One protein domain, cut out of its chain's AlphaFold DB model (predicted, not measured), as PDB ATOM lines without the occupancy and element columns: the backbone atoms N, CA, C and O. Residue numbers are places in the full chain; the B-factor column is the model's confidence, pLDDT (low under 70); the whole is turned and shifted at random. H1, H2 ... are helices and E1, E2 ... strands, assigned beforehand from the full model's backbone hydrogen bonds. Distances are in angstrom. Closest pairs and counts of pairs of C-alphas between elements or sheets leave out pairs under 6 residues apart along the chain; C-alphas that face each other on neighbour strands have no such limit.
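What this domain is: This is residues 17 to 209 of the 273 residues of an uncharacterized protein of Pseudomonas sp. FW507-12TSA (UniProt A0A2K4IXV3). One twisted sheet of eight antiparallel strands forms the body, with H4 packed on one face and H3 over the opposite face near the E6 edge. H1 lies on the same face as H4, near the E1 edge, and E2 sits beside the end of H4. The printed part has 193 residues, with named elements in the order E1 H1 E2 H2 E3 E4 E5 H3 E6 E7 E8 E9 H4, and the sheet runs E1 E3 E4 E5 E9 E8 E7 E6. The class is mixed, helices and strands; the whole is compact, with a radius of gyration of the C-alphas of 17.2 A and spans of 55 by 39 by 31 A.

How they stand to each other: Start at the edge strand E1, residues 19 to 23, the antiparallel neighbour of E3, residues 57 to 61, with N 20 and O 60 at 2.9 A. H1, residues 24 to 27, touches H2, residues 44 to 47, closest at the C-alphas of Leu 24 and Leu 46, 7.4 A apart. H2 only grazes the sheet. E3, E4, residues 66 to 77, and E5, residues 80 to 92, form two hairpins and a meander, each strand the antiparallel neighbour of the one before; look for N 59 and O 68, and N 69 and O 89, both at 2.8 A. E6, residues 128 to 134, E7, residues 137 to 148, E8, residues 153 to 163, and E9, residues 173 to 182, make another meander, with N 130 and O 141 at 2.9 A, N 142 and O 159 at 2.8 A, and N 156 and O 179 at 2.9 A. E5 and E9 are antiparallel neighbours, with N 88 and O 178 at 2.9 A. H3, residues 106 to 116, lies over E7 at a height over the sheet of 10.5 A. On the opposite face, the C-alphas of Leu 190 in H4, residues 190 to 201, and Ala 177 in E9 are their closest, 6.4 A. E2, residues 38 to 41, pairs with no named strand; its C-alpha 40 is 5.0 A from C-alpha 201. Every O i to N i+4 pair is within hydrogen-bond range in H3, 6 of 8 in H4; H1 and H2 are too short for one.

Where its parts are: Find C-alpha 19 at (174.284, 347.960, 286.659), where E1 begins. E4 spans 35.2 A, E5 34.1 A, E7 34.0 A. H4 ends at C-alpha 201, (185.782, 326.653, 284.603).

The domain as a whole: The C-alphas of Gly 78 and Glu 209 are farthest apart, 56.1 A. The printed part has no cut. The links E5 to H3 and H3 to E6 are long; in the latter residues 118 to 123 stand free. Residues 74 to 83 have pLDDT under 70.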
ATOM      1  N   GLN A  17     175.062 353.167 284.234       91.12
ATOM      2  CA  GLN A  17     176.435 353.353 284.725       91.12
ATOM      3  C   GLN A  17     176.816 352.422 285.890       91.12
ATOM      4  O   GLN A  17     177.997 352.168 286.102       91.12
ATOM      5  N   ARG A  18     175.843 351.922 286.658       90.81
ATOM      6  CA  ARG A  18     176.070 351.105 287.862       90.81
ATOM      7  C   ARG A  18     175.785 349.623 287.649       90.81
ATOM      8  O   ARG A  18     176.381 348.801 288.340       90.81
ATOM      9  N   LEU A  19     174.865 349.291 286.750       94.06
ATOM     10  CA  LEU A  19     174.284 347.960 286.659       94.06
ATOM     11  C   LEU A  19     173.995 347.577 285.208       94.06
ATOM     12  O   LEU A  19     173.574 348.416 284.413       94.06
ATOM     13  N   ASP A  20     174.216 346.307 284.898       95.25
ATOM     14  CA  ASP A  20     173.832 345.651 283.651       95.25
ATOM     15  C   ASP A  20     172.968 344.423 283.987       95.25
ATOM     16  O   ASP A  20     173.424 343.502 284.668       95.25
ATOM     17  N   SER A  21     171.697 344.459 283.591       95.44
ATOM     18  CA  SER A  21     170.698 343.413 283.820       95.44
ATOM     19  C   SER A  21     170.311 342.792 282.488       95.44
ATOM     20  O   SER A  21     169.835 343.494 281.592       95.44
ATOM     21  N   ARG A  22     170.464 341.472 282.373       95.12
ATOM     22  CA  ARG A  22     170.225 340.692 281.151       95.12
ATOM     23  C   ARG A  22     169.391 339.457 281.454       95.12
ATOM     24  O   ARG A  22     169.295 339.029 282.600       95.12
ATOM     25  N   MET A  23     168.800 338.864 280.423       94.75
ATOM     26  CA  MET A  23     168.062 337.615 280.592       94.75
ATOM     27  C   MET A  23     169.029 336.448 280.831       94.75
ATOM     28  O   MET A  23     169.919 336.196 280.022       94.75
ATOM     29  N   LEU A  24     168.834 335.687 281.910       94.88
ATOM     30  CA  LEU A  24     169.670 334.527 282.225       94.88
ATOM     31  C   LEU A  24     169.639 333.488 281.105       94.88
ATOM     32  O   LEU A  24     170.683 332.986 280.723       94.88
ATOM     33  N   CYS A  25     168.475 333.231 280.516       93.44
ATOM     34  CA  CYS A  25     168.339 332.292 279.404       93.44
ATOM     35  C   CYS A  25     169.162 332.670 278.157       93.44
ATOM     36  O   CYS A  25     169.486 331.801 277.354       93.44
ATOM     37  N   THR A  26     169.507 333.953 277.971       94.44
ATOM     38  CA  THR A  26     170.321 334.404 276.828       94.44
ATOM     39  C   THR A  26     171.808 334.437 277.149       94.44
ATOM     40  O   THR A  26     172.633 334.285 276.249       94.44
ATOM     41  N   GLU A  27     172.163 334.659 278.415       96.06
ATOM     42  CA  GLU A  27     173.554 334.766 278.860       96.06
ATOM     43  C   GLU A  27     174.101 333.463 279.449       96.06
ATOM     44  O   GLU A  27     175.310 333.268 279.459       96.06
ATOM     45  N   GLY A  28     173.242 332.558 279.919       93.75
ATOM     46  CA  GLY A  28     173.628 331.442 280.776       93.75
ATOM     47  C   GLY A  28     174.570 330.446 280.112       93.75
ATOM     48  O   GLY A  28     175.519 329.992 280.746       93.75
ATOM     49  N   ALA A  29     174.359 330.167 278.823       95.56
ATOM     50  CA  ALA A  29     175.208 329.285 278.022       95.56
ATOM     51  C   ALA A  29     176.537 329.931 277.592       95.56
ATOM     52  O   ALA A  29     177.412 329.250 277.057       95.56
ATOM     53  N   LYS A  30     176.697 331.244 277.792       97.06
ATOM     54  CA  LYS A  30     177.916 331.967 277.436       97.06
ATOM     55  C   LYS A  30     178.907 331.910 278.591       97.06
ATOM     56  O   LYS A  30     178.538 331.897 279.765       97.06
ATOM     57  N   ARG A  31     180.191 331.984 278.247       97.31
ATOM     58  CA  ARG A  31     181.229 332.270 279.231       97.31
ATOM     59  C   ARG A  31     181.023 333.674 279.793       97.31
ATOM     60  O   ARG A  31     180.938 334.643 279.039       97.31
ATOM     61  N   VAL A  32     180.983 333.792 281.113       96.88
ATOM     62  CA  VAL A  32     180.948 335.076 281.810       96.88
ATOM     63  C   VAL A  32     182.309 335.746 281.666       96.88
ATOM     64  O   VAL A  32     183.327 335.194 282.080       96.88
ATOM     65  N   THR A  33     182.320 336.955 281.109       95.69
ATOM     66  CA  THR A  33     183.532 337.778 280.940       95.69
ATOM     67  C   THR A  33     183.332 339.237 281.355       95.69
ATOM     68  O   THR A  33     184.179 340.074 281.065       95.69
ATOM     69  N   LEU A  34     182.195 339.570 281.976       92.88
ATOM     70  CA  LEU A  34     181.883 340.946 282.386       92.88
ATOM     71  C   LEU A  34     182.719 341.400 283.582       92.88
ATOM     72  O   LEU A  34     183.016 342.584 283.703       92.88
ATOM     73  N   THR A  35     183.087 340.465 284.458       92.88
ATOM     74  CA  THR A  35     183.949 340.754 285.599       92.88
ATOM     75  C   THR A  35     185.381 341.001 285.146       92.88
ATOM     76  O   THR A  35     185.904 340.253 284.322       92.88
ATOM     77  N   GLN A  36     186.056 341.992 285.721       92.94
ATOM     78  CA  GLN A  36     187.452 342.281 285.373       92.94
ATOM     79  C   GLN A  36     188.400 341.185 285.882       92.94
ATOM     80  O   GLN A  36     189.320 340.772 285.175       92.94
ATOM     81  N   ARG A  37     188.159 340.686 287.102       94.00
ATOM     82  CA  ARG A  37     189.056 339.732 287.777       94.00
ATOM     83  C   ARG A  37     188.878 338.284 287.312       94.00
ATOM     84  O   ARG A  37     189.823 337.506 287.414       94.00
ATOM     85  N   TYR A  38     187.713 337.915 286.775       94.56
ATOM     86  CA  TYR A  38     187.395 336.515 286.469       94.56
ATOM     87  C   TYR A  38     186.761 336.314 285.101       94.56
ATOM     88  O   TYR A  38     186.106 337.193 284.547       94.56
ATOM     89  N   SER A  39     186.879 335.087 284.610       97.31
ATOM     90  CA  SER A  39     185.947 334.523 283.642       97.31
ATOM     91  C   SER A  39     185.629 333.080 284.006       97.31
ATOM     92  O   SER A  39     186.500 332.365 284.498       97.31
ATOM     93  N   PHE A  40     184.398 332.649 283.775       97.75
ATOM     94  CA  PHE A  40     183.924 331.311 284.139       97.75
ATOM     95  C   PHE A  40     182.651 330.977 283.371       97.75
ATOM     96  O   PHE A  40     182.018 331.863 282.798       97.75
ATOM     97  N   ASP A  41     182.258 329.711 283.379       97.94
ATOM     98  CA  ASP A  41     180.989 329.279 282.802       97.94
ATOM     99  C   ASP A  41     179.980 329.046 283.933       97.94
ATOM    100  O   ASP A  41     180.341 328.550 285.003       97.94
ATOM    101  N   LEU A  42     178.704 329.388 283.719       97.25
ATOM    102  CA  LEU A  42     177.676 329.100 284.724       97.25
ATOM    103  C   LEU A  42     177.461 327.580 284.873       97.25
ATOM    104  O   LEU A  42     177.580 326.856 283.877       97.25
ATOM    105  N   PRO A  43     177.128 327.086 286.082       95.56
ATOM    106  CA  PRO A  43     176.780 325.683 286.315       95.56
ATOM    107  C   PRO A  43     175.416 325.304 285.709       95.56
ATOM    108  O   PRO A  43     174.571 326.164 285.457       95.56
ATOM    109  N   GLU A  44     175.187 324.003 285.503       85.62
ATOM    110  CA  GLU A  44     174.094 323.465 284.671       85.62
ATOM    111  C   GLU A  44     172.655 323.880 285.052       85.62
ATOM    112  O   GLU A  44     171.879 324.116 284.128       85.62
ATOM    113  N   PRO A  45     172.257 324.112 286.322       89.12
ATOM    114  CA  PRO A  45     170.909 324.634 286.580       89.12
ATOM    115  C   PRO A  45     170.694 326.086 286.119       89.12
ATOM    116  O   PRO A  45     169.560 326.499 285.894       89.12
ATOM    117  N   LEU A  46     171.765 326.876 286.000       93.00
ATOM    118  CA  LEU A  46     171.705 328.292 285.614       93.00
ATOM    119  C   LEU A  46     172.077 328.508 284.147       93.00
ATOM    120  O   LEU A  46     171.582 329.440 283.518       93.00
ATOM    121  N   ARG A  47     172.929 327.637 283.596       92.69
ATOM    122  CA  ARG A  47     173.405 327.698 282.211       92.69
ATOM    123  C   ARG A  47     172.269 327.615 281.195       92.69
ATOM    124  O   ARG A  47     172.271 328.342 280.206       92.69
ATOM    125  N   HIS A  48     171.301 326.747 281.466       88.50
ATOM    126  CA  HIS A  48     170.178 326.456 280.578       88.50
ATOM    127  C   HIS A  48     168.828 326.814 281.217       88.50
ATOM    128  O   HIS A  48     167.810 326.197 280.916       88.50
ATOM    129  N   ALA A  49     168.814 327.794 282.126       88.25
ATOM    130  CA  ALA A  49     167.584 328.242 282.764       88.25
ATOM    131  C   ALA A  49     166.616 328.857 281.741       88.25
ATOM    132  O   ALA A  49     167.020 329.605 280.848       88.25
ATOM    133  N   GLU A  50     165.321 328.586 281.906       87.38
ATOM    134  CA  GLU A  50     164.274 329.246 281.126       87.38
ATOM    135  C   GLU A  50     164.256 330.761 281.380       87.38
ATOM    136  O   GLU A  50     164.710 331.258 282.416       87.38
ATOM    137  N   CYS A  51     163.723 331.524 280.424       85.50
ATOM    138  CA  CYS A  51     163.624 332.969 280.575       85.50
ATOM    139  C   CYS A  51     162.628 333.323 281.683       85.50
ATOM    140  O   CYS A  51     161.433 333.048 281.572       85.50
ATOM    141  N   GLY A  52     163.118 333.985 282.732       79.69
ATOM    142  CA  GLY A  52     162.271 334.485 283.806       79.69
ATOM    143  C   GLY A  52     161.242 335.501 283.304       79.69
ATOM    144  O   GLY A  52     161.500 336.293 282.400       79.69
ATOM    145  N   THR A  53     160.062 335.504 283.917       75.75
ATOM    146  CA  THR A  53     158.993 336.478 283.621       75.75
ATOM    147  C   THR A  53     158.884 337.584 284.672       75.75
ATOM    148  O   THR A  53     158.257 338.612 284.422       75.75
ATOM    149  N   LEU A  54     159.505 337.382 285.841       76.56
ATOM    150  CA  LEU A  54     159.525 338.320 286.969       76.56
ATOM    151  C   LEU A  54     160.871 339.018 287.162       76.56
ATOM    152  O   LEU A  54     160.921 340.142 287.652       76.56
ATOM    153  N   SER A  55     161.961 338.349 286.799       83.44
ATOM    154  CA  SER A  55     163.319 338.857 286.935       83.44
ATOM    155  C   SER A  55     164.142 338.458 285.727       83.44
ATOM    156  O   SER A  55     163.933 337.394 285.145       83.44
ATOM    157  N   SER A  56     165.123 339.289 285.404       87.38
ATOM    158  CA  SER A  56     166.097 339.026 284.350       87.38
ATOM    159  C   SER A  56     166.944 337.788 284.646       87.38
ATOM    160  O   SER A  56     167.206 336.984 283.759       87.38
ATOM    161  N   GLY A  57     167.298 337.583 285.918       93.06
ATOM    162  CA  GLY A  57     168.048 336.422 286.393       93.06
ATOM    163  C   GLY A  57     169.554 336.500 286.140       93.06
ATOM    164  O   GLY A  57     170.276 335.588 286.532       93.06
ATOM    165  N   PHE A  58     170.046 337.574 285.518       96.25
ATOM    166  CA  PHE A  58     171.469 337.845 285.339       96.25
ATOM    167  C   PHE A  58     171.735 339.334 285.571       96.25
ATOM    168  O   PHE A  58     171.216 340.190 284.859       96.25
ATOM    169  N   THR A  59     172.522 339.656 286.595       96.38
ATOM    170  CA  THR A  59     172.807 341.035 287.006       96.38
ATOM    171  C   THR A  59     174.286 341.216 287.310       96.38
ATOM    172  O   THR A  59     174.829 340.573 288.205       96.38
ATOM    173  N   TYR A  60     174.926 342.153 286.618       96.69
ATOM    174  CA  TYR A  60     176.288 342.593 286.883       96.69
ATOM    175  C   TYR A  60     176.283 343.999 287.497       96.69
ATOM    176  O   TYR A  60     175.790 344.962 286.906       96.69
ATOM    177  N   ARG A  61     176.838 344.129 288.703       94.88
ATOM    178  CA  ARG A  61     177.064 345.405 289.392       94.88
ATOM    179  C   ARG A  61     178.462 345.911 289.052       94.88
ATOM    180  O   ARG A  61     179.445 345.455 289.626       94.88
ATOM    181  N   LYS A  62     178.537 346.903 288.163       93.06
ATOM    182  CA  LYS A  62     179.790 347.469 287.627       93.06
ATOM    183  C   LYS A  62     180.692 348.054 288.715       93.06
ATOM    184  O   LYS A  62     181.908 347.933 288.650       93.06
ATOM    185  N   GLY A  63     180.096 348.700 289.721       87.00
ATOM    186  CA  GLY A  63     180.842 349.375 290.788       87.00
ATOM    187  C   GLY A  63     181.586 348.420 291.722       87.00
ATOM    188  O   GLY A  63     182.711 348.724 292.118       87.00
ATOM    189  N   ASP A  64     180.952 347.289 292.041       86.50
ATOM    190  CA  ASP A  64     181.495 346.238 292.910       86.50
ATOM    191  C   ASP A  64     182.248 345.163 292.117       86.50
ATOM    192  O   ASP A  64     182.990 344.384 292.701       86.50
ATOM    193  N   ASP A  65     182.087 345.162 290.789       93.44
ATOM    194  CA  ASP A  65     182.531 344.099 289.891       93.44
ATOM    195  C   ASP A  65     182.004 342.728 290.354       93.44
ATOM    196  O   ASP A  65     182.725 341.741 290.483       93.44
ATOM    197  N   ALA A  66     180.694 342.704 290.617       95.25
ATOM    198  CA  ALA A  66     179.994 341.569 291.198       95.25
ATOM    199  C   ALA A  66     178.878 341.073 290.276       95.25
ATOM    200  O   ALA A  66     178.042 341.856 289.817       95.25
ATOM    201  N   LEU A  67     178.833 339.763 290.046       97.06
ATOM    202  CA  LEU A  67     177.767 339.085 289.320       97.06
ATOM    203  C   LEU A  67     176.800 338.421 290.302       97.06
ATOM    204  O   LEU A  67     177.220 337.771 291.256       97.06
ATOM    205  N   SER A  68     175.506 338.530 290.029       96.94
ATOM    206  CA  SER A  68     174.462 337.713 290.637       96.94
ATOM    207  C   SER A  68     173.606 337.104 289.537       96.94
ATOM    208  O   SER A  68     173.184 337.793 288.605       96.94
ATOM    209  N   VAL A  69     173.373 335.803 289.635       96.88
ATOM    210  CA  VAL A  69     172.530 335.038 288.725       96.88
ATOM    211  C   VAL A  69     171.528 334.232 289.529       96.88
ATOM    212  O   VAL A  69     171.827 333.760 290.626       96.88
ATOM    213  N   GLY A  70     170.333 334.059 288.989       94.38
ATOM    214  CA  GLY A  70     169.318 333.267 289.654       94.38
ATOM    215  C   GLY A  70     168.109 332.996 288.786       94.38
ATOM    216  O   GLY A  70     167.775 333.756 287.880       94.38
ATOM    217  N   THR A  71     167.449 331.892 289.092       91.00
ATOM    218  CA  THR A  71     166.196 331.483 288.471       91.00
ATOM    219  C   THR A  71     165.212 331.061 289.550       91.00
ATOM    220  O   THR A  71     165.603 330.630 290.638       91.00
ATOM    221  N   SER A  72     163.924 331.204 289.266       87.56
ATOM    222  CA  SER A  72     162.853 330.830 290.178       87.56
ATOM    223  C   SER A  72     161.739 330.103 289.440       87.56
ATOM    224  O   SER A  72     161.356 330.469 288.331       87.56
ATOM    225  N   GLY A  73     161.212 329.055 290.070       73.75
ATOM    226  CA  GLY A  73     159.954 328.435 289.673       73.75
ATOM    227  C   GLY A  73     158.801 329.136 290.382       73.75
ATOM    228  O   GLY A  73     158.929 329.500 291.552       73.75
ATOM    229  N   THR A  74     157.663 329.320 289.713       65.94
ATOM    230  CA  THR A  74     156.473 329.938 290.324       65.94
ATOM    231  C   THR A  74     155.213 329.127 290.059       65.94
ATOM    232  O   THR A  74     155.021 328.646 288.946       65.94
ATOM    233  N   PHE A  75     154.326 329.054 291.049       54.06
ATOM    234  CA  PHE A  75     152.942 328.619 290.880       54.06
ATOM    235  C   PHE A  75     152.037 329.843 290.724       54.06
ATOM    236  O   PHE A  75     152.223 330.847 291.418       54.06
ATOM    237  N   VAL A  76     151.049 329.760 289.834       49.41
ATOM    238  CA  VAL A  76     150.051 330.815 289.611       49.41
ATOM    239  C   VAL A  76     148.665 330.254 289.923       49.41
ATOM    240  O   VAL A  76     148.291 329.211 289.390       49.41
ATOM    241  N   TYR A  77     147.900 330.942 290.770       38.47
ATOM    242  CA  TYR A  77     146.490 330.650 291.042       38.47
ATOM    243  C   TYR A  77     145.677 331.949 290.989       38.47
ATOM    244  O   TYR A  77     145.827 332.830 291.839       38.47
ATOM    245  N   GLY A  78     144.827 332.092 289.969       68.25
ATOM    246  CA  GLY A  78     144.145 333.358 289.689       68.25
ATOM    247  C   GLY A  78     145.154 334.493 289.478       68.25
ATOM    248  O   GLY A  78     146.018 334.398 288.611       68.25
ATOM    249  N   ASN A  79     145.073 335.540 290.305       63.28
ATOM    250  CA  ASN A  79     145.995 336.684 290.281       63.28
ATOM    251  C   ASN A  79     147.152 336.564 291.294       63.28
ATOM    252  O   ASN A  79     147.912 337.515 291.467       63.28
ATOM    253  N   VAL A  80     147.271 335.436 292.002       55.78
ATOM    254  CA  VAL A  80     148.316 335.212 293.009       55.78
ATOM    255  C   VAL A  80     149.441 334.393 292.390       55.78
ATOM    256  O   VAL A  80     149.212 333.298 291.876       55.78
ATOM    257  N   GLN A  81     150.665 334.912 292.471       56.47
ATOM    258  CA  GLN A  81     151.881 334.210 292.073       56.47
ATOM    259  C   GLN A  81     152.732 333.936 293.313       56.47
ATOM    260  O   GLN A  81     153.059 334.858 294.059       56.47
ATOM    261  N   VAL A  82     153.087 332.670 293.535       64.19
ATOM    262  CA  VAL A  82     153.941 332.237 294.649       64.19
ATOM    263  C   VAL A  82     155.198 331.596 294.082       64.19
ATOM    264  O   VAL A  82     155.118 330.676 293.268       64.19
ATOM    265  N   THR A  83     156.367 332.064 294.519       65.25
ATOM    266  CA  THR A  83     157.645 331.418 294.200       65.25
ATOM    267  C   THR A  83     157.685 330.025 294.823       65.25
ATOM    268  O   THR A  83     157.692 329.883 296.042       65.25
ATOM    269  N   ALA A  84     157.698 329.008 293.963       70.56
ATOM    270  CA  ALA A  84     157.782 327.590 294.293       70.56
ATOM    271  C   ALA A  84     159.165 327.208 294.824       70.56
ATOM    272  O   ALA A  84     159.288 326.345 295.683       70.56
ATOM    273  N   GLY A  85     160.199 327.858 294.294       84.50
ATOM    274  CA  GLY A  85     161.583 327.697 294.698       84.50
ATOM    275  C   GLY A  85     162.498 328.566 293.845       84.50
ATOM    276  O   GLY A  85     162.084 329.078 292.803       84.50
ATOM    277  N   SER A  86     163.732 328.758 294.285       90.88
ATOM    278  CA  SER A  86     164.731 329.532 293.555       90.88
ATOM    279  C   SER A  86     166.120 328.951 293.727       90.88
ATOM    280  O   SER A  86     166.448 328.443 294.796       90.88
ATOM    281  N   LEU A  87     166.935 329.095 292.690       93.69
ATOM    282  CA  LEU A  87     168.362 328.800 292.688       93.69
ATOM    283  C   LEU A  87     169.096 330.099 292.393       93.69
ATOM    284  O   LEU A  87     168.679 330.851 291.510       93.69
ATOM    285  N   TYR A  88     170.181 330.361 293.105       95.94
ATOM    286  CA  TYR A  88     170.983 331.552 292.882       95.94
ATOM    287  C   TYR A  88     172.462 331.275 293.103       95.94
ATOM    288  O   TYR A  88     172.853 330.369 293.836       95.94
ATOM    289  N   MET A  89     173.283 332.078 292.444       97.81
ATOM    290  CA  MET A  89     174.724 332.107 292.622       97.81
ATOM    291  C   MET A  89     175.200 333.547 292.478       97.81
ATOM    292  O   MET A  89     174.655 334.325 291.692       97.81
ATOM    293  N   GLY A  90     176.243 333.914 293.209       97.50
ATOM    294  CA  GLY A  90     176.909 335.189 293.005       97.50
ATOM    295  C   GLY A  90     178.410 335.094 293.185       97.50
ATOM    296  O   GLY A  90     178.908 334.263 293.942       97.50
ATOM    297  N   VAL A  91     179.115 335.965 292.472       97.38
ATOM    298  CA  VAL A  91     180.573 336.090 292.493       97.38
ATOM    299  C   VAL A  91     180.913 337.560 292.685       97.38
ATOM    300  O   VAL A  91     180.429 338.402 291.933       97.38
ATOM    301  N   ASP A  92     181.732 337.871 293.682       96.06
ATOM    302  CA  ASP A  92     182.184 339.225 293.999       96.06
ATOM    303  C   ASP A  92     183.715 339.279 293.976       96.06
ATOM    304  O   ASP A  92     184.404 338.441 294.574       96.06
ATOM    305  N   SER A  93     184.259 340.248 293.241       92.31
ATOM    306  CA  SER A  93     185.700 340.473 293.160       92.31
ATOM    307  C   SER A  93     186.230 341.427 294.222       92.31
ATOM    308  O   SER A  93     187.449 341.495 294.404       92.31
ATOM    309  N   PHE A  94     185.339 342.139 294.915       91.94
ATOM    310  CA  PHE A  94     185.638 343.184 295.881       91.94
ATOM    311  C   PHE A  94     186.542 344.297 295.329       91.94
ATOM    312  O   PHE A  94     187.325 344.911 296.061       91.94
ATOM    313  N   LEU A  95     186.419 344.619 294.034       90.81
ATOM    314  CA  LEU A  95     187.142 345.746 293.429       90.81
ATOM    315  C   LEU A  95     186.679 347.110 293.949       90.81
ATOM    316  O   LEU A  95     187.419 348.095 293.856       90.81
ATOM    317  N   SER A  96     185.472 347.200 294.511       88.56
ATOM    318  CA  SER A  96     185.024 348.410 295.201       88.56
ATOM    319  C   SER A  96     185.709 348.627 296.550       88.56
ATOM    320  O   SER A  96     185.549 349.703 297.118       88.56
ATOM    321  N   GLY A  97     186.439 347.633 297.070       86.44
ATOM    322  CA  GLY A  97     186.943 347.630 298.443       86.44
ATOM    323  C   GLY A  97     185.845 347.436 299.493       86.44
ATOM    324  O   GLY A  97     186.134 347.440 300.683       86.44
ATOM    325  N   LYS A  98     184.583 347.268 299.079       85.31
ATOM    326  CA  LYS A  98     183.462 347.070 299.996       85.31
ATOM    327  C   LYS A  98     183.338 345.600 300.361       85.31
ATOM    328  O   LYS A  98     183.042 344.772 299.510       85.31
ATOM    329  N   GLY A  99     183.511 345.306 301.639       85.19
ATOM    330  CA  GLY A  99     183.314 343.989 302.226       85.19
ATOM    331  C   GLY A  99     183.986 343.937 303.590       85.19
ATOM    332  O   GLY A  99     185.036 344.550 303.790       85.19
ATOM    333  N   ASP A 100     183.389 343.229 304.544       83.62
ATOM    334  CA  ASP A 100     183.950 343.218 305.897       83.62
ATOM    335  C   ASP A 100     185.226 342.380 305.943       83.62
ATOM    336  O   ASP A 100     185.243 341.228 305.495       83.62
ATOM    337  N   GLY A 101     186.267 342.951 306.546       85.25
ATOM    338  CA  GLY A 101     187.518 342.261 306.829       85.25
ATOM    339  C   GLY A 101     188.417 342.022 305.620       85.25
ATOM    340  O   GLY A 101     189.352 341.243 305.730       85.25
ATOM    341  N   LEU A 102     188.198 342.673 304.474       89.81
ATOM    342  CA  LEU A 102     189.000 342.431 303.259       89.81
ATOM    343  C   LEU A 102     190.509 342.688 303.421       89.81
ATOM    344  O   LEU A 102     191.300 342.154 302.647       89.81
ATOM    345  N   LEU A 103     190.901 343.478 304.422       89.12
ATOM    346  CA  LEU A 103     192.298 343.751 304.780       89.12
ATOM    347  C   LEU A 103     192.879 342.746 305.785       89.12
ATOM    348  O   LEU A 103     194.070 342.800 306.091       89.12
ATOM    349  N   TYR A 104     192.057 341.854 306.336       93.38
ATOM    350  CA  TYR A 104     192.469 340.976 307.420       93.38
ATOM    351  C   TYR A 104     193.310 339.816 306.880       93.38
ATOM    352  O   TYR A 104     192.990 339.239 305.834       93.38
ATOM    353  N   PRO A 105     194.341 339.391 307.628       92.06
ATOM    354  CA  PRO A 105     194.929 338.075 307.451       92.06
ATOM    355  C   PRO A 105     193.853 336.983 307.504       92.06
ATOM    356  O   PRO A 105     192.847 337.118 308.199       92.06
ATOM    357  N   LYS A 106     194.074 335.873 306.795       91.81
ATOM    358  CA  LYS A 106     193.114 334.761 306.661       91.81
ATOM    359  C   LYS A 106     192.547 334.271 307.996       91.81
ATOM    360  O   LYS A 106     191.339 334.096 308.135       91.81
ATOM    361  N   ASP A 107     193.411 334.038 308.980       88.06
ATOM    362  CA  ASP A 107     193.012 333.507 310.284       88.06
ATOM    363  C   ASP A 107     192.170 334.515 311.082       88.06
ATOM    364  O   ASP A 107     191.230 334.135 311.783       88.06
ATOM    365  N   VAL A 108     192.469 335.803 310.928       92.94
ATOM    366  CA  VAL A 108     191.727 336.902 311.543       92.94
ATOM    367  C   VAL A 108     190.389 337.104 310.842       92.94
ATOM    368  O   VAL A 108     189.379 337.293 311.514       92.94
ATOM    369  N   PHE A 109     190.354 336.995 309.511       94.00
ATOM    370  CA  PHE A 109     189.135 337.081 308.709       94.00
ATOM    371  C   PHE A 109     188.057 336.123 309.223       94.00
ATOM    372  O   PHE A 109     186.934 336.542 309.508       94.00
ATOM    373  N   ALA A 110     188.413 334.848 309.412       92.62
ATOM    374  CA  ALA A 110     187.485 333.842 309.918       92.62
ATOM    375  C   ALA A 110     186.976 334.181 311.327       92.62
ATOM    376  O   ALA A 110     185.769 334.160 311.571       92.62
ATOM    377  N   LYS A 111     187.880 334.550 312.247       92.62
ATOM    378  CA  LYS A 111     187.516 334.930 313.622       92.62
ATOM    379  C   LYS A 111     186.581 336.139 313.642       92.62
ATOM    380  O   LYS A 111     185.573 336.110 314.341       92.62
ATOM    381  N   ALA A 112     186.877 337.167 312.850       92.44
ATOM    382  CA  ALA A 112     186.081 338.386 312.797       92.44
ATOM    383  C   ALA A 112     184.686 338.141 312.209       92.44
ATOM    384  O   ALA A 112     183.705 338.655 312.741       92.44
ATOM    385  N   LYS A 113     184.565 337.305 311.165       91.69
ATOM    386  CA  LYS A 113     183.259 336.907 310.613       91.69
ATOM    387  C   LYS A 113     182.407 336.166 311.646       91.69
ATOM    388  O   LYS A 113     181.229 336.477 311.795       91.69
ATOM    389  N   LEU A 114     182.995 335.235 312.396       91.19
ATOM    390  CA  LEU A 114     182.279 334.517 313.457       91.19
ATOM    391  C   LEU A 114     181.898 335.430 314.624       91.19
ATOM    392  O   LEU A 114     180.795 335.310 315.153       91.19
ATOM    393  N   ALA A 115     182.774 336.362 314.998       90.38
ATOM    394  CA  ALA A 115     182.485 337.360 316.018       90.38
ATOM    395  C   ALA A 115     181.329 338.285 315.595       90.38
ATOM    396  O   ALA A 115     180.425 338.525 316.390       90.38
ATOM    397  N   ALA A 116     181.292 338.719 314.330       89.88
ATOM    398  CA  ALA A 116     180.184 339.498 313.774       89.88
ATOM    399  C   ALA A 116     178.847 338.742 313.819       89.88
ATOM    400  O   ALA A 116     177.827 339.320 314.185       89.88
ATOM    401  N   LEU A 117     178.856 337.440 313.520       89.06
ATOM    402  CA  LEU A 117     177.679 336.559 313.596       89.06
ATOM    403  C   LEU A 117     177.306 336.139 315.027       89.06
ATOM    404  O   LEU A 117     176.313 335.446 315.249       89.06
ATOM    405  N   ALA A 118     178.117 336.504 316.019       88.00
ATOM    406  CA  ALA A 118     177.793 336.308 317.425       88.00
ATOM    407  C   ALA A 118     177.071 337.521 318.034       88.00
ATOM    408  O   ALA A 118     176.545 337.401 319.141       88.00
ATOM    409  N   LEU A 119     177.034 338.664 317.340       86.19
ATOM    410  CA  LEU A 119     176.383 339.875 317.832       86.19
ATOM    411  C   LEU A 119     174.857 339.707 317.911       86.19
ATOM    412  O   LEU A 119     174.265 339.024 317.068       86.19
ATOM    413  N   PRO A 120     174.181 340.347 318.880       81.00
ATOM    414  CA  PRO A 120     172.724 340.361 318.933       81.00
ATOM    415  C   PRO A 120     172.115 340.910 317.638       81.00
ATOM    416  O   PRO A 120     172.574 341.918 317.108       81.00
ATOM    417  N   GLY A 121     171.078 340.248 317.122       76.44
ATOM    418  CA  GLY A 121     170.412 340.671 315.884       76.44
ATOM    419  C   GLY A 121     171.237 340.474 314.607       76.44
ATOM    420  O   GLY A 121     170.770 340.841 313.530       76.44
ATOM    421  N   SER A 122     172.432 339.876 314.700       74.50
ATOM    422  CA  SER A 122     173.122 339.353 313.521       74.50
ATOM    423  C   SER A 122     172.323 338.191 312.911       74.50
ATOM    424  O   SER A 122     171.470 337.589 313.570       74.50
ATOM    425  N   GLY A 123     172.531 337.939 311.616       70.44
ATOM    426  CA  GLY A 123     171.810 336.905 310.870       70.44
ATOM    427  C   GLY A 123     172.032 335.484 311.408       70.44
ATOM    428  O   GLY A 123     172.640 335.263 312.454       70.44
ATOM    429  N   PHE A 124     171.537 334.487 310.677       78.06
ATOM    430  CA  PHE A 124     171.695 333.090 311.079       78.06
ATOM    431  C   PHE A 124     173.173 332.703 311.192       78.06
ATOM    432  O   PHE A 124     173.983 333.017 310.320       78.06
ATOM    433  N   LYS A 125     173.514 332.011 312.284       85.62
ATOM    434  CA  LYS A 125     174.836 331.405 312.438       85.62
ATOM    435  C   LYS A 125     174.976 330.251 311.445       85.62
ATOM    436  O   LYS A 125     174.023 329.478 311.317       85.62
ATOM    437  N   PRO A 126     176.147 330.096 310.811       92.31
ATOM    438  CA  PRO A 126     176.399 328.989 309.910       92.31
ATOM    439  C   PRO A 126     176.266 327.665 310.648       92.31
ATOM    440  O   PRO A 126     176.708 327.515 311.789       92.31
ATOM    441  N   ASN A 127     175.687 326.688 309.964       94.69
ATOM    442  CA  ASN A 127     175.610 325.312 310.431       94.69
ATOM    443  C   ASN A 127     176.990 324.654 310.406       94.69
ATOM    444  O   ASN A 127     177.276 323.799 311.242       94.69
ATOM    445  N   GLN A 128     177.838 325.050 309.456       96.19
ATOM    446  CA  GLN A 128     179.196 324.540 309.325       96.19
ATOM    447  C   GLN A 128     180.155 325.630 308.848       96.19
ATOM    448  O   GLN A 128     179.796 326.475 308.028       96.19
ATOM    449  N   VAL A 129     181.384 325.583 309.362       96.12
ATOM    450  CA  VAL A 129     182.470 326.504 309.029       96.12
ATOM    451  C   VAL A 129     183.750 325.704 308.846       96.12
ATOM    452  O   VAL A 129     184.232 325.099 309.801       96.12
ATOM    453  N   ASP A 130     184.318 325.732 307.644       96.25
ATOM    454  CA  ASP A 130     185.480 324.920 307.289       96.25
ATOM    455  C   ASP A 130     186.534 325.737 306.537       96.25
ATOM    456  O   ASP A 130     186.215 326.588 305.706       96.25
ATOM    457  N   TRP A 131     187.806 325.412 306.756       97.00
ATOM    458  CA  TRP A 131     188.863 325.750 305.807       97.00
ATOM    459  C   TRP A 131     189.008 324.611 304.806       97.00
ATOM    460  O   TRP A 131     189.260 323.471 305.189       97.00
ATOM    461  N   VAL A 132     188.865 324.918 303.520       97.44
ATOM    462  CA  VAL A 132     188.911 323.927 302.441       97.44
ATOM    463  C   VAL A 132     189.800 324.394 301.300       97.44
ATOM    464  O   VAL A 132     190.012 325.590 301.105       97.44
ATOM    465  N   THR A 133     190.287 323.444 300.507       97.38
ATOM    466  CA  THR A 133     190.945 323.733 299.230       97.38
ATOM    467  C   THR A 133     189.968 323.488 298.082       97.38
ATOM    468  O   THR A 133     189.358 322.415 297.995       97.38
ATOM    469  N   ARG A 134     189.796 324.477 297.200       95.88
ATOM    470  CA  ARG A 134     188.924 324.404 296.015       95.88
ATOM    471  C   ARG A 134     189.602 325.064 294.826       95.88
ATOM    472  O   ARG A 134     190.104 326.171 294.954       95.88
ATOM    473  N   GLY A 135     189.665 324.362 293.693       92.44
ATOM    474  CA  GLY A 135     190.354 324.860 292.494       92.44
ATOM    475  C   GLY A 135     191.828 325.226 292.719       92.44
ATOM    476  O   GLY A 135     192.341 326.076 292.010       92.44
ATOM    477  N   GLY A 136     192.489 324.641 293.727       95.00
ATOM    478  CA  GLY A 136     193.855 325.001 294.137       95.00
ATOM    479  C   GLY A 136     193.952 326.145 295.157       95.00
ATOM    480  O   GLY A 136     195.015 326.350 295.736       95.00
ATOM    481  N   TYR A 137     192.850 326.837 295.455       96.62
ATOM    482  CA  TYR A 137     192.816 327.977 296.371       96.62
ATOM    483  C   TYR A 137     192.416 327.568 297.783       96.62
ATOM    484  O   TYR A 137     191.586 326.678 297.980       96.62
ATOM    485  N   GLN A 138     192.974 328.256 298.778       97.06
ATOM    486  CA  GLN A 138     192.531 328.129 300.163       97.06
ATOM    487  C   GLN A 138     191.300 329.008 300.381       97.06
ATOM    488  O   GLN A 138     191.364 330.222 300.168       97.06
ATOM    489  N   CYS A 139     190.215 328.400 300.847       97.94
ATOM    490  CA  CYS A 139     188.935 329.060 301.039       97.94
ATOM    491  C   CYS A 139     188.379 328.850 302.446       97.94
ATOM    492  O   CYS A 139     188.451 327.747 302.991       97.94
ATOM    493  N   LEU A 140     187.758 329.892 302.991       97.75
ATOM    494  CA  LEU A 140     186.844 329.781 304.120       97.75
ATOM    495  C   LEU A 140     185.450 329.474 303.572       97.75
ATOM    496  O   LEU A 140     184.909 330.276 302.810       97.75
ATOM    497  N   ARG A 141     184.890 328.325 303.951       97.81
ATOM    498  CA  ARG A 141     183.560 327.860 303.554       97.81
ATOM    499  C   ARG A 141     182.602 327.979 304.726       97.81
ATOM    500  O   ARG A 141     182.861 327.392 305.775       97.81
ATOM    501  N   PHE A 142     181.489 328.674 304.533       97.31
ATOM    502  CA  PHE A 142     180.330 328.593 305.422       97.31
ATOM    503  C   PHE A 142     179.210 327.831 304.714       97.31
ATOM    504  O   PHE A 142     179.025 327.977 303.503       97.31
ATOM    505  N   TYR A 143     178.474 327.032 305.476       97.31
ATOM    506  CA  TYR A 143     177.208 326.448 305.054       97.31
ATOM    507  C   TYR A 143     176.111 326.882 306.015       97.31
ATOM    508  O   TYR A 143     176.199 326.622 307.219       97.31
ATOM    509  N   ASP A 144     175.085 327.504 305.454       94.88
ATOM    510  CA  ASP A 144     173.929 328.020 306.162       94.88
ATOM    511  C   ASP A 144     172.702 327.214 305.728       94.88
ATOM    512  O   ASP A 144     172.483 326.991 304.539       94.88
ATOM    513  N   SER A 145     171.898 326.780 306.694       93.00
ATOM    514  CA  SER A 145     170.631 326.095 306.469       93.00
ATOM    515  C   SER A 145     169.580 326.660 307.410       93.00
ATOM    516  O   SER A 145     169.674 326.563 308.639       93.00
ATOM    517  N   TRP A 146     168.552 327.249 306.819       91.12
ATOM    518  CA  TRP A 146     167.435 327.850 307.519       91.12
ATOM    519  C   TRP A 146     166.132 327.122 307.192       91.12
ATOM    520  O   TRP A 146     165.873 326.743 306.052       91.12
ATOM    521  N   LYS A 147     165.273 326.953 308.204       90.75
ATOM    522  CA  LYS A 147     163.946 326.338 308.067       90.75
ATOM    523  C   LYS A 147     162.884 327.245 308.672       90.75
ATOM    524  O   LYS A 147     162.762 327.357 309.890       90.75
ATOM    525  N   GLY A 148     162.079 327.857 307.814       86.31
ATOM    526  CA  GLY A 148     160.935 328.670 308.194       86.31
ATOM    527  C   GLY A 148     159.666 327.838 308.286       86.31
ATOM    528  O   GLY A 148     158.901 327.795 307.329       86.31
ATOM    529  N   GLN A 149     159.410 327.222 309.444       84.88
ATOM    530  CA  GLN A 149     158.207 326.402 309.673       84.88
ATOM    531  C   GLN A 149     156.910 327.163 309.352       84.88
ATOM    532  O   GLN A 149     156.043 326.642 308.660       84.88
ATOM    533  N   ALA A 150     156.811 328.427 309.779       82.56
ATOM    534  CA  ALA A 150     155.624 329.260 309.566       82.56
ATOM    535  C   ALA A 150     155.342 329.578 308.088       82.56
ATOM    536  O   ALA A 150     154.196 329.805 307.718       82.56
ATOM    537  N   VAL A 151     156.381 329.606 307.251       81.25
ATOM    538  CA  VAL A 151     156.261 329.912 305.818       81.25
ATOM    539  C   VAL A 151     156.406 328.669 304.939       81.25
ATOM    540  O   VAL A 151     156.317 328.783 303.723       81.25
ATOM    541  N   GLY A 152     156.628 327.490 305.533       86.75
ATOM    542  CA  GLY A 152     156.786 326.228 304.812       86.75
ATOM    543  C   GLY A 152     157.988 326.200 303.864       86.75
ATOM    544  O   GLY A 152     157.920 325.542 302.829       86.75
ATOM    545  N   LEU A 153     159.072 326.914 304.188       88.62
ATOM    546  CA  LEU A 153     160.253 327.039 303.326       88.62
ATOM    547  C   LEU A 153     161.529 326.604 304.039       88.62
ATOM    548  O   LEU A 153     161.674 326.766 305.252       88.62
ATOM    549  N   GLN A 154     162.469 326.097 303.254       91.19
ATOM    550  CA  GLN A 154     163.855 325.896 303.649       91.19
ATOM    551  C   GLN A 154     164.776 326.640 302.683       91.19
ATOM    552  O   GLN A 154     164.482 326.741 301.489       91.19
ATOM    553  N   GLU A 155     165.874 327.164 303.205       93.69
ATOM    554  CA  GLU A 155     166.895 327.861 302.435       93.69
ATOM    555  C   GLU A 155     168.258 327.306 302.826       93.69
ATOM    556  O   GLU A 155     168.572 327.231 304.011       93.69
ATOM    557  N   ASP A 156     169.031 326.888 301.832       95.44
ATOM    558  CA  ASP A 156     170.404 326.437 302.006       95.44
ATOM    559  C   ASP A 156     171.319 327.355 301.202       95.44
ATOM    560  O   ASP A 156     171.013 327.685 300.054       95.44
ATOM    561  N   GLU A 157     172.464 327.719 301.766       97.38
ATOM    562  CA  GLU A 157     173.467 328.538 301.096       97.38
ATOM    563  C   GLU A 157     174.874 328.062 301.460       97.38
ATOM    564  O   GLU A 157     175.186 327.801 302.622       97.38
ATOM    565  N   VAL A 158     175.749 327.966 300.463       98.19
ATOM    566  CA  VAL A 158     177.190 327.804 300.662       98.19
ATOM    567  C   VAL A 158     177.898 329.088 300.264       98.19
ATOM    568  O   VAL A 158     177.615 329.670 299.219       98.19
ATOM    569  N   LYS A 159     178.840 329.520 301.097       97.94
ATOM    570  CA  LYS A 159     179.577 330.781 300.966       97.94
ATOM    571  C   LYS A 159     181.063 330.502 301.029       97.94
ATOM    572  O   LYS A 159     181.515 329.824 301.945       97.94
ATOM    573  N   TYR A 160     181.817 331.042 300.088       98.12
ATOM    574  CA  TYR A 160     183.245 330.805 299.959       98.12
ATOM    575  C   TYR A 160     183.990 332.123 299.822       98.12
ATOM    576  O   TYR A 160     183.765 332.861 298.868       98.12
ATOM    577  N   TRP A 161     184.923 332.377 300.735       97.81
ATOM    578  CA  TRP A 161     185.944 333.413 300.581       97.81
ATOM    579  C   TRP A 161     187.265 332.741 300.250       97.81
ATOM    580  O   TRP A 161     187.773 331.981 301.069       97.81
ATOM    581  N   CYS A 162     187.807 332.992 299.064       97.06
ATOM    582  CA  CYS A 162     188.974 332.290 298.538       97.06
ATOM    583  C   CYS A 162     190.111 333.253 298.242       97.06
ATOM    584  O   CYS A 162     189.903 334.294 297.626       97.06
ATOM    585  N   TRP A 163     191.320 332.894 298.661       95.88
ATOM    586  CA  TRP A 163     192.515 333.691 298.404       95.88
ATOM    587  C   TRP A 163     193.301 333.119 297.234       95.88
ATOM    588  O   TRP A 163     193.597 331.925 297.193       95.88
ATOM    589  N   GLU A 164     193.679 334.019 296.342       94.69
ATOM    590  CA  GLU A 164     194.392 333.786 295.090       94.69
ATOM    591  C   GLU A 164     195.459 334.881 294.935       94.69
ATOM    592  O   GLU A 164     195.360 335.921 295.592       94.69
ATOM    593  N   GLY A 165     196.502 334.625 294.148       93.12
ATOM    594  CA  GLY A 165     197.604 335.571 293.923       93.12
ATOM    595  C   GLY A 165     197.731 336.048 292.475       93.12
ATOM    596  O   GLY A 165     198.484 336.976 292.193       93.12
ATOM    597  N   GLU A 166     197.004 335.422 291.558       96.69
ATOM    598  CA  GLU A 166     197.057 335.604 290.117       96.69
ATOM    599  C   GLU A 166     196.552 336.974 289.660       96.69
ATOM    600  O   GLU A 166     197.086 337.533 288.701       96.69
ATOM    601  N   SER A 167     195.548 337.544 290.332       95.94
ATOM    602  CA  SER A 167     195.024 338.865 289.964       95.94
ATOM    603  C   SER A 167     195.891 340.033 290.437       95.94
ATOM    604  O   SER A 167     195.741 341.143 289.927       95.94
ATOM    605  N   GLY A 168     196.766 339.801 291.422       94.56
ATOM    606  CA  GLY A 168     197.524 340.836 292.131       94.56
ATOM    607  C   GLY A 168     196.790 341.481 293.318       94.56
ATOM    608  O   GLY A 168     197.395 342.268 294.047       94.56
ATOM    609  N   LEU A 169     195.513 341.156 293.557       91.69
ATOM    610  CA  LEU A 169     194.795 341.587 294.762       91.69
ATOM    611  C   LEU A 169     195.151 340.728 295.977       91.69
ATOM    612  O   LEU A 169     195.382 339.530 295.866       91.69
ATOM    613  N   LYS A 170     195.144 341.345 297.164       88.88
ATOM    614  CA  LYS A 170     195.378 340.641 298.439       88.88
ATOM    615  C   LYS A 170     194.085 340.154 299.089       88.88
ATOM    616  O   LYS A 170     194.105 339.189 299.853       88.88
ATOM    617  N   GLN A 171     192.976 340.836 298.813       91.19
ATOM    618  CA  GLN A 171     191.663 340.461 299.315       91.19
ATOM    619  C   GLN A 171     191.193 339.133 298.697       91.19
ATOM    620  O   GLN A 171     191.493 338.851 297.526       91.19
ATOM    621  N   PRO A 172     190.408 338.330 299.439       95.00
ATOM    622  CA  PRO A 172     189.788 337.155 298.856       95.00
ATOM    623  C   PRO A 172     188.840 337.559 297.725       95.00
ATOM    624  O   PRO A 172     188.491 338.726 297.547       95.00
ATOM    625  N   PHE A 173     188.392 336.578 296.967       95.38
ATOM    626  CA  PHE A 173     187.158 336.690 296.213       95.38
ATOM    627  C   PHE A 173     186.051 335.922 296.895       95.38
ATOM    628  O   PHE A 173     186.318 335.008 297.677       95.38
ATOM    629  N   TYR A 174     184.814 336.295 296.599       97.00
ATOM    630  CA  TYR A 174     183.650 335.673 297.197       97.00
ATOM    631  C   TYR A 174     182.815 334.972 296.140       97.00
ATOM    632  O   TYR A 174     182.470 335.570 295.125       97.00
ATOM    633  N   VAL A 175     182.472 333.713 296.385       97.88
ATOM    634  CA  VAL A 175     181.469 332.982 295.611       97.88
ATOM    635  C   VAL A 175     180.470 332.352 296.565       97.88
ATOM    636  O   VAL A 175     180.842 331.790 297.591       97.88
ATOM    637  N   HIS A 176     179.191 332.455 296.238       98.19
ATOM    638  CA  HIS A 176     178.135 331.780 296.975       98.19
ATOM    639  C   HIS A 176     177.127 331.180 296.017       98.19
ATOM    640  O   HIS A 176     176.946 331.672 294.902       98.19
ATOM    641  N   ALA A 177     176.479 330.118 296.468       98.19
ATOM    642  CA  ALA A 177     175.361 329.505 295.785       98.19
ATOM    643  C   ALA A 177     174.323 329.104 296.822       98.19
ATOM    644  O   ALA A 177     174.679 328.661 297.914       98.19
ATOM    645  N   GLY A 178     173.054 329.240 296.474       96.75
ATOM    646  CA  GLY A 178     171.979 328.889 297.375       96.75
ATOM    647  C   GLY A 178     170.721 328.456 296.657       96.75
ATOM    648  O   GLY A 178     170.550 328.615 295.444       96.75
ATOM    649  N   GLN A 179     169.845 327.863 297.449       94.69
ATOM    650  CA  GLN A 179     168.544 327.396 297.025       94.69
ATOM    651  C   GLN A 179     167.514 327.726 298.088       94.69
ATOM    652  O   GLN A 179     167.765 327.589 299.282       94.69
ATOM    653  N   ARG A 180     166.319 328.092 297.644       93.25
ATOM    654  CA  ARG A 180     165.147 328.255 298.496       93.25
ATOM    655  C   ARG A 180     164.059 327.352 297.964       93.25
ATOM    656  O   ARG A 180     163.721 327.441 296.790       93.25
ATOM    657  N   MET A 181     163.535 326.475 298.805       90.88
ATOM    658  CA  MET A 181     162.652 325.385 298.396       90.88
ATOM    659  C   MET A 181     161.523 325.190 299.415       90.88
ATOM    660  O   MET A 181     161.648 325.640 300.559       90.88
ATOM    661  N   PRO A 182     160.434 324.490 299.055       89.19
ATOM    662  CA  PRO A 182     159.433 324.063 300.020       89.19
ATOM    663  C   PRO A 182     160.071 323.175 301.090       89.19
ATOM    664  O   PRO A 182     160.983 322.391 300.811       89.19
ATOM    665  N   LEU A 183     159.592 323.295 302.323       88.69
ATOM    666  CA  LEU A 183     160.099 322.519 303.447       88.69
ATOM    667  C   LEU A 183     159.968 321.013 303.165       88.69
ATOM    668  O   LEU A 183     158.893 320.530 302.818       88.69
ATOM    669  N   GLY A 184     161.069 320.270 303.322       85.38
ATOM    670  CA  GLY A 184     161.107 318.824 303.071       85.38
ATOM    671  C   GLY A 184     161.334 318.429 301.608       85.38
ATOM    672  O   GLY A 184     161.511 317.244 301.329       85.38
ATOM    673  N   ALA A 185     161.387 319.387 300.678       86.62
ATOM    674  CA  ALA A 185     161.800 319.108 299.308       86.62
ATOM    675  C   ALA A 185     163.273 318.673 299.262       86.62
ATOM    676  O   ALA A 185     164.113 319.143 300.035       86.62
ATOM    677  N   LYS A 186     163.608 317.788 298.320       86.62
ATOM    678  CA  LYS A 186     165.002 317.428 298.053       86.62
ATOM    679  C   LYS A 186     165.660 318.551 297.249       86.62
ATOM    680  O   LYS A 186     165.254 318.809 296.119       86.62
ATOM    681  N   GLY A 187     166.649 319.212 297.844       87.25
ATOM    682  CA  GLY A 187     167.478 320.212 297.174       87.25
ATOM    683  C   GLY A 187     168.676 319.606 296.440       87.25
ATOM    684  O   GLY A 187     168.929 318.399 296.509       87.25
ATOM    685  N   TYR A 188     169.425 320.463 295.754       92.25
ATOM    686  CA  TYR A 188     170.733 320.142 295.194       92.25
ATOM    687  C   TYR A 188     171.795 320.068 296.291       92.25
ATOM    688  O   TYR A 188     171.720 320.770 297.300       92.25
ATOM    689  N   ASP A 189     172.833 319.271 296.040       94.94
ATOM    690  CA  ASP A 189     174.126 319.469 296.687       94.94
ATOM    691  C   ASP A 189     174.761 320.719 296.066       94.94
ATOM    692  O   ASP A 189     175.182 320.702 294.905       94.94
ATOM    693  N   LEU A 190     174.762 321.822 296.814       96.50
ATOM    694  CA  LEU A 190     175.212 323.120 296.316       96.50
ATOM    695  C   LEU A 190     176.702 323.119 295.951       96.50
ATOM    696  O   LEU A 190     177.101 323.769 294.982       96.50
ATOM    697  N   ASP A 191     177.521 322.352 296.675       96.94
ATOM    698  CA  ASP A 191     178.948 322.263 296.399       96.94
ATOM    699  C   ASP A 191     179.206 321.534 295.083       96.94
ATOM    700  O   ASP A 191     179.912 322.049 294.216       96.94
ATOM    701  N   GLN A 192     178.601 320.357 294.912       96.69
ATOM    702  CA  GLN A 192     178.768 319.550 293.702       96.69
ATOM    703  C   GLN A 192     178.138 320.208 292.476       96.69
ATOM    704  O   GLN A 192     178.700 320.161 291.385       96.69
ATOM    705  N   THR A 193     176.971 320.825 292.651       95.69
ATOM    706  CA  THR A 193     176.170 321.319 291.527       95.69
ATOM    707  C   THR A 193     176.621 322.698 291.057       95.69
ATOM    708  O   THR A 193     176.598 322.959 289.857       95.69
ATOM    709  N   PHE A 194     177.038 323.583 291.970       96.56
ATOM    710  CA  PHE A 194     177.358 324.976 291.635       96.56
ATOM    711  C   PHE A 194     178.833 325.301 291.835       96.56
ATOM    712  O   PHE A 194     179.486 325.807 290.920       96.56
ATOM    713  N   ILE A 195     179.370 325.003 293.017       97.75
ATOM    714  CA  ILE A 195     180.694 325.487 293.409       97.75
ATOM    715  C   ILE A 195     181.810 324.765 292.648       97.75
ATOM    716  O   ILE A 195     182.684 325.421 292.083       97.75
ATOM    717  N   LEU A 196     181.795 323.432 292.580       97.31
ATOM    718  CA  LEU A 196     182.837 322.683 291.873       97.31
ATOM    719  C   LEU A 196     182.886 322.996 290.366       97.31
ATOM    720  O   LEU A 196     183.986 323.266 289.875       97.31
ATOM    721  N   PRO A 197     181.761 323.046 289.619       97.62
ATOM    722  CA  PRO A 197     181.784 323.448 288.212       97.62
ATOM    723  C   PRO A 197     182.276 324.884 287.998       97.62
ATOM    724  O   PRO A 197     183.004 325.145 287.035       97.62
ATOM    725  N   PHE A 198     181.940 325.805 288.909       97.81
ATOM    726  CA  PHE A 198     182.498 327.155 288.889       97.81
ATOM    727  C   PHE A 198     184.026 327.114 288.971       97.81
ATOM    728  O   PHE A 198     184.687 327.626 288.074       97.81
ATOM    729  N   PHE A 199     184.598 326.441 289.976       98.00
ATOM    730  CA  PHE A 199     186.056 326.350 290.122       98.00
ATOM    731  C   PHE A 199     186.739 325.631 288.959       98.00
ATOM    732  O   PHE A 199     187.854 325.996 288.603       98.00
ATOM    733  N   HIS A 200     186.092 324.633 288.356       97.62
ATOM    734  CA  HIS A 200     186.638 323.928 287.196       97.62
ATOM    735  C   HIS A 200     186.752 324.852 285.971       97.62
ATOM    736  O   HIS A 200     187.743 324.803 285.249       97.62
ATOM    737  N   SER A 201     185.767 325.723 285.743       97.88
ATOM    738  CA  SER A 201     185.782 326.653 284.603       97.88
ATOM    739  C   SER A 201     186.449 328.001 284.902       97.88
ATOM    740  O   SER A 201     186.658 328.794 283.976       97.88
ATOM    741  N   LEU A 202     186.768 328.279 286.171       98.19
ATOM    742  CA  LEU A 202     187.300 329.557 286.630       98.19
ATOM    743  C   LEU A 202     188.674 329.838 286.022       98.19
ATOM    744  O   LEU A 202     189.623 329.073 286.165       98.19
ATOM    745  N   LYS A 203     188.792 331.015 285.417       97.56
ATOM    746  CA  LYS A 203     190.059 331.641 285.061       97.56
ATOM    747  C   LYS A 203     190.151 332.990 285.757       97.56
ATOM    748  O   LYS A 203     189.275 333.839 285.574       97.56
ATOM    749  N   ILE A 204     191.229 333.182 286.508       96.75
ATOM    750  CA  ILE A 204     191.563 334.453 287.147       96.75
ATOM    751  C   ILE A 204     192.457 335.252 286.201       96.75
ATOM    752  O   ILE A 204     193.400 334.716 285.617       96.75
ATOM    753  N   ASN A 205     192.126 336.526 286.013       95.62
ATOM    754  CA  ASN A 205     192.867 337.430 285.147       95.62
ATOM    755  C   ASN A 205     193.771 338.338 285.995       95.62
ATOM    756  O   ASN A 205     193.280 338.929 286.963       95.62
ATOM    757  N   PRO A 206     195.046 338.524 285.610       96.88
ATOM    758  CA  PRO A 206     195.872 339.600 286.142       96.88
ATOM    759  C   PRO A 206     195.186 340.948 285.924       96.88
ATOM    760  O   PRO A 206     194.754 341.256 284.808       96.88
ATOM    761  N   LEU A 207     195.075 341.750 286.980       96.38
ATOM    762  CA  LEU A 207     194.465 343.068 286.879       96.38
ATOM    763  C   LEU A 207     195.511 344.120 286.489       96.38
ATOM    764  O   LEU A 207     196.649 344.060 286.961       96.38
ATOM    765  N   PRO A 208     195.144 345.120 285.668       96.38
ATOM    766  CA  PRO A 208     196.031 346.239 285.377       96.38
ATOM    767  C   PRO A 208     196.443 346.983 286.652       96.38
ATOM    768  O   PRO A 208     195.624 347.175 287.555       96.38
ATOM    769  N   GLU A 209     197.674 347.500 286.696       96.25
ATOM    770  CA  GLU A 209     198.186 348.269 287.843       96.25
ATOM    771  C   GLU A 209     197.274 349.443 288.227       96.25
ATOM    772  O   GLU A 209     197.068 349.721 289.407       96.25
TER     773      GLU A 209